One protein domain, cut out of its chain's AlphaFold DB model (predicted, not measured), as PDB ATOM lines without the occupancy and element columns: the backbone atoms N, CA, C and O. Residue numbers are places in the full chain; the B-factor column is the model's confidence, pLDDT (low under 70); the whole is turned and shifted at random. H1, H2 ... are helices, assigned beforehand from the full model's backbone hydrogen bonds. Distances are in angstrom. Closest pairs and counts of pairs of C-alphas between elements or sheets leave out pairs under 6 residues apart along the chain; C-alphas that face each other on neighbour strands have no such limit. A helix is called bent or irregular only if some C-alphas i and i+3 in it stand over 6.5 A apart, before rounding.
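This is residues 28 to 38 and 67 to 99 of the 99 residues of an uncharacterized protein of Gammaproteobacteria bacterium (UniProt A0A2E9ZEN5). Two helices, H1 then H2, form a flat, open U with a gap between its arms; a turn joins them at one end, and residues 28 to 38, a separate stretch with no named helix, lie beyond that end. The printed part has 44 residues, with no named strand; the class is all helix. It is loose, with a radius of gyration of the C-alphas of 12.6 A, and spans 41 by 25 by 11 A.

Begin at C-alpha 28 (29.063, 19.092, 96.668); residues 28 to 38 hold no named helix. Find C-alpha 67 at (19.621, -5.686, 91.013); from there H1, residues 67 to 81, runs 23.0 A. H1 is irregular: C-alphas 77 and 80 are 7.2 A apart. H2, residues 84 to 97, runs 20.3 A to C-alpha 97 at (34.978, -4.547, 87.445).

A tight link of 2 residues joins H1 to H2, yet they are only just apart, their closest C-alphas at 8.2 A. In H2 every O i to N i+4 pair is within hydrogen-bond range; in H1, 8 of 11 are.

The C-alphas of Pro 33 and Asn 99, the two farthest apart, are 40.8 A apart. Residues 39 to 66 are not printed; C-alphas 38 and 67 are 23.4 A apart across this cut. Residues 67 to 77 and 91 to 99 stand free. Residues 96 to 99 have pLDDT under 70.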
ATOM      1  N   VAL A  28      29.413  17.716  96.327       96.88
ATOM      2  CA  VAL A  28      29.063  19.092  96.668       96.88
ATOM      3  C   VAL A  28      27.909  19.096  97.660       96.88
ATOM      4  O   VAL A  28      26.977  18.296  97.561       96.88
ATOM      5  N   HIS A  29      27.939  20.032  98.607       95.00
ATOM      6  CA  HIS A  29      26.836  20.184  99.545       95.00
ATOM      7  C   HIS A  29      25.549  20.556  98.780       95.00
ATOM      8  O   HIS A  29      25.553  21.554  98.044       95.00
ATOM      9  N   PRO A  30      24.437  19.811  98.952       95.06
ATOM     10  CA  PRO A  30      23.152  20.187  98.376       95.06
ATOM     11  C   PRO A  30      22.748  21.591  98.826       95.06
ATOM     12  O   PRO A  30      22.973  21.973  99.979       95.06
ATOM     13  N   LYS A  31      22.170  22.375  97.916       92.81
ATOM     14  CA  LYS A  31      21.690  23.727  98.214       92.81
ATOM     15  C   LYS A  31      20.166  23.722  98.335       92.81
ATOM     16  O   LYS A  31      19.514  23.013  97.563       92.81
ATOM     17  N   PRO A  32      19.593  24.544  99.235       93.06
ATOM     18  CA  PRO A  32      18.149  24.696  99.345       93.06
ATOM     19  C   PRO A  32      17.484  24.925  97.976       93.06
ATOM     20  O   PRO A  32      18.037  25.656  97.151       93.06
ATOM     21  N   PRO A  33      16.313  24.313  97.726       93.94
ATOM     22  CA  PRO A  33      15.477  23.588  98.690       93.94
ATOM     23  C   PRO A  33      15.908  22.133  98.961       93.94
ATOM     24  O   PRO A  33      15.295  21.473  99.794       93.94
ATOM     25  N   ILE A  34      16.947  21.630  98.289       95.44
ATOM     26  CA  ILE A  34      17.415  20.249  98.440       95.44
ATOM     27  C   ILE A  34      18.371  20.160  99.633       95.44
ATOM     28  O   ILE A  34      19.353  20.898  99.719       95.44
ATOM     29  N   THR A  35      18.097  19.234 100.548       95.31
ATOM     30  CA  THR A  35      18.960  18.931 101.700       95.31
ATOM     31  C   THR A  35      19.550  17.534 101.579       95.31
ATOM     32  O   THR A  35      18.969  16.667 100.921       95.31
ATOM     33  N   LEU A  36      20.676  17.277 102.249       94.12
ATOM     34  CA  LEU A  36      21.237  15.928 102.308       94.12
ATOM     35  C   LEU A  36      20.211  14.937 102.877       94.12
ATOM     36  O   LEU A  36      20.004  13.873 102.310       94.12
ATOM     37  N   GLU A  37      19.489  15.317 103.928       92.88
ATOM     38  CA  GLU A  37      18.420  14.512 104.522       92.88
ATOM     39  C   GLU A  37      17.321  14.160 103.516       92.88
ATOM     40  O   GLU A  37      16.853  13.024 103.502       92.88
ATOM     41  N   SER A  38      16.927  15.103 102.653       94.31
ATOM     42  CA  SER A  38      15.917  14.849 101.620       94.31
ATOM     43  C   SER A  38      16.405  13.855 100.562       94.31
ATOM     44  O   SER A  38      15.630  13.008 100.118       94.31
ATOM     45  N   ILE A  67      18.738  -6.132  89.925       93.12
ATOM     46  CA  ILE A  67      19.621  -5.686  91.013       93.12
ATOM     47  C   ILE A  67      20.471  -4.488  90.560       93.12
ATOM     48  O   ILE A  67      20.553  -3.482  91.270       93.12
ATOM     49  N   SER A  68      21.070  -4.576  89.369       92.50
ATOM     50  CA  SER A  68      21.898  -3.509  88.797       92.50
ATOM     51  C   SER A  68      21.094  -2.229  88.539       92.50
ATOM     52  O   SER A  68      21.510  -1.139  88.933       92.50
ATOM     53  N   GLU A  69      19.893  -2.343  87.969       93.81
ATOM     54  CA  GLU A  69      19.005  -1.207  87.701       93.81
ATOM     55  C   GLU A  69      18.597  -0.473  88.986       93.81
ATOM     56  O   GLU A  69      18.671   0.758  89.040       93.81
ATOM     57  N   GLY A  70      18.257  -1.204  90.053       93.81
ATOM     58  CA  GLY A  70      17.965  -0.611  91.360       93.81
ATOM     59  C   GLY A  70      19.157   0.161  91.937       93.81
ATOM     60  O   GLY A  70      19.004   1.283  92.429       93.81
ATOM     61  N   ALA A  71      20.368  -0.394  91.824       91.19
ATOM     62  CA  ALA A  71      21.590   0.286  92.251       91.19
ATOM     63  C   ALA A  71      21.847   1.570  91.442       91.19
ATOM     64  O   ALA A  71      22.162   2.613  92.024       91.19
ATOM     65  N   VAL A  72      21.654   1.529  90.119       91.94
ATOM     66  CA  VAL A  72      21.789   2.698  89.234       91.94
ATOM     67  C   VAL A  72      20.781   3.792  89.595       91.94
ATOM     68  O   VAL A  72      21.145   4.967  89.632       91.94
ATOM     69  N   LEU A  73      19.534   3.442  89.931       93.50
ATOM     70  CA  LEU A  73      18.531   4.420  90.371       93.50
ATOM     71  C   LEU A  73      18.965   5.165  91.635       93.50
ATOM     72  O   LEU A  73      18.848   6.389  91.695       93.50
ATOM     73  N   ILE A  74      19.518   4.450  92.619       93.44
ATOM     74  CA  ILE A  74      20.058   5.071  93.834       93.44
ATOM     75  C   ILE A  74      21.220   6.002  93.478       93.44
ATOM     76  O   ILE A  74      21.253   7.140  93.944       93.44
ATOM     77  N   GLN A  75      22.151   5.562  92.628       91.44
ATOM     78  CA  GLN A  75      23.277   6.397  92.203       91.44
ATOM     79  C   GLN A  75      22.814   7.670  91.486       91.44
ATOM     80  O   GLN A  75      23.350   8.746  91.748       91.44
ATOM     81  N   ASN A  76      21.783   7.583  90.643       93.12
ATOM     82  CA  ASN A  76      21.240   8.723  89.905       93.12
ATOM     83  C   ASN A  76      20.679   9.827  90.814       93.12
ATOM     84  O   ASN A  76      20.711  10.993  90.425       93.12
ATOM     85  N   ILE A  77      20.226   9.499  92.031       95.50
ATOM     86  CA  ILE A  77      19.802  10.499  93.028       95.50
ATOM     87  C   ILE A  77      20.986  11.373  93.459       95.50
ATOM     88  O   ILE A  77      20.845  12.585  93.622       95.50
ATOM     89  N   PHE A  78      22.160  10.767  93.644       95.00
ATOM     90  CA  PHE A  78      23.345  11.445  94.173       95.00
ATOM     91  C   PHE A  78      24.270  11.994  93.084       95.00
ATOM     92  O   PHE A  78      24.995  12.954  93.339       95.00
ATOM     93  N   ARG A  79      24.217  11.447  91.863       94.19
ATOM     94  CA  ARG A  79      25.100  11.806  90.742       94.19
ATOM     95  C   ARG A  79      25.174  13.312  90.441       94.19
ATOM     96  O   ARG A  79      26.287  13.783  90.228       94.19
ATOM     97  N   PRO A  80      24.078  14.100  90.482       95.38
ATOM     98  CA  PRO A  80      24.144  15.552  90.267       95.38
ATOM     99  C   PRO A  80      24.981  16.305  91.309       95.38
ATOM    100  O   PRO A  80      25.354  17.455  91.091       95.38
ATOM    101  N   PHE A  81      25.244  15.673  92.451       96.44
ATOM    102  CA  PHE A  81      26.023  16.236  93.541       96.44
ATOM    103  C   PHE A  81      27.458  15.715  93.559       96.44
ATOM    104  O   PHE A  81      28.246  16.178  94.374       96.44
ATOM    105  N   PHE A  82      27.834  14.769  92.703       96.19
ATOM    106  CA  PHE A  82      29.219  14.320  92.623       96.19
ATOM    107  C   PHE A  82      30.097  15.376  91.959       96.19
ATOM    108  O   PHE A  82      29.699  16.046  91.007       96.19
ATOM    109  N   THR A  83      31.304  15.541  92.488       96.75
ATOM    110  CA  THR A  83      32.329  16.365  91.847       96.75
ATOM    111  C   THR A  83      32.938  15.611  90.666       96.75
ATOM    112  O   THR A  83      32.849  14.384  90.592       96.75
ATOM    113  N   GLU A  84      33.626  16.316  89.765       94.81
ATOM    114  CA  GLU A  84      34.382  15.664  88.683       94.81
ATOM    115  C   GLU A  84      35.357  14.615  89.228       94.81
ATOM    116  O   GLU A  84      35.446  13.515  88.693       94.81
ATOM    117  N   LYS A  85      36.001  14.913  90.366       93.81
ATOM    118  CA  LYS A  85      36.867  13.972  91.085       93.81
ATOM    119  C   LYS A  85      36.139  12.661  91.396       93.81
ATOM    120  O   LYS A  85      36.689  11.597  91.145       93.81
ATOM    121  N   ALA A  86      34.921  12.721  91.930       94.19
ATOM    122  CA  ALA A  86      34.154  11.516  92.237       94.19
ATOM    123  C   ALA A  86      33.708  10.757  90.983       94.19
ATOM    124  O   ALA A  86      33.749   9.531  90.982       94.19
ATOM    125  N   LEU A  87      33.329  11.462  89.914       92.06
ATOM    126  CA  LEU A  87      32.965  10.827  88.645       92.06
ATOM    127  C   LEU A  87      34.150  10.062  88.040       92.06
ATOM    128  O   LEU A  87      33.985   8.914  87.640       92.06
ATOM    129  N   THR A  88      35.353  10.641  88.070       91.62
ATOM    130  CA  THR A  88      36.577   9.958  87.629       91.62
ATOM    131  C   THR A  88      36.897   8.719  88.471       91.62
ATOM    132  O   THR A  88      37.344   7.710  87.930       91.62
ATOM    133  N   GLU A  89      36.691   8.760  89.791       87.94
ATOM    134  CA  GLU A  89      36.901   7.578  90.641       87.94
ATOM    135  C   GLU A  89      35.871   6.472  90.358       87.94
ATOM    136  O   GLU A  89      36.244   5.302  90.307       87.94
ATOM    137  N   LEU A  90      34.609   6.825  90.091       85.06
ATOM    138  CA  LEU A  90      33.578   5.858  89.692       85.06
ATOM    139  C   LEU A  90      33.909   5.183  88.355       85.06
ATOM    140  O   LEU A  90      33.849   3.963  88.260       85.06
ATOM    141  N   GLU A  91      34.345   5.948  87.352       85.94
ATOM    142  CA  GLU A  91      34.747   5.403  86.047       85.94
ATOM    143  C   GLU A  91      35.906   4.400  86.165       85.94
ATOM    144  O   GLU A  91      35.915   3.367  85.493       85.94
ATOM    145  N   LYS A  92      36.876   4.665  87.053       85.00
ATOM    146  CA  LYS A  92      37.968   3.720  87.341       85.00
ATOM    147  C   LYS A  92      37.458   2.432  87.983       85.00
ATOM    148  O   LYS A  92      37.971   1.362  87.661       85.00
ATOM    149  N   MET A  93      36.485   2.527  88.890       79.75
ATOM    150  CA  MET A  93      35.881   1.357  89.529       79.75
ATOM    151  C   MET A  93      35.116   0.506  88.511       79.75
ATOM    152  O   MET A  93      35.340  -0.699  88.451       79.75
ATOM    153  N   ASP A  94      34.300   1.124  87.657       76.12
ATOM    154  CA  ASP A  94      33.532   0.415  86.624       76.12
ATOM    155  C   ASP A  94      34.452  -0.283  85.605       76.12
ATOM    156  O   ASP A  94      34.220  -1.432  85.217       76.12
ATOM    157  N   ALA A  95      35.557   0.369  85.225       72.50
ATOM    158  CA  ALA A  95      36.577  -0.216  84.356       72.50
ATOM    159  C   ALA A  95      37.352  -1.372  85.021       72.50
ATOM    160  O   ALA A  95      37.784  -2.293  84.331       72.50
ATOM    161  N   ALA A  96      37.532  -1.343  86.344       64.81
ATOM    162  CA  ALA A  96      38.192  -2.414  87.094       64.81
ATOM    163  C   ALA A  96      37.292  -3.642  87.310       64.81
ATOM    164  O   ALA A  96      37.809  -4.740  87.475       64.81
ATOM    165  N   VAL A  97      35.968  -3.460  87.313       61.97
ATOM    166  CA  VAL A  97      34.978  -4.547  87.445       61.97
ATOM    167  C   VAL A  97      34.644  -5.186  86.088       61.97
ATOM    168  O   VAL A  97      34.183  -6.322  86.038       61.97
ATOM    169  N   SER A  98      34.898  -4.476  84.984       58.41
ATOM    170  CA  SER A  98      34.643  -4.949  83.614       58.41
ATOM    171  C   SER A  98      35.828  -5.690  82.964       58.41
ATOM    172  O   SER A  98      35.725  -6.066  81.795       58.41
ATOM    173  N   ASN A  99      36.941  -5.879  83.687       43.88
ATOM    174  CA  ASN A  99      38.124  -6.659  83.282       43.88
ATOM    175  C   ASN A  99      38.272  -7.908  84.156       43.88
ATOM    176  O   ASN A  99      38.812  -8.912  83.639       43.88
TER     177      ASN A  99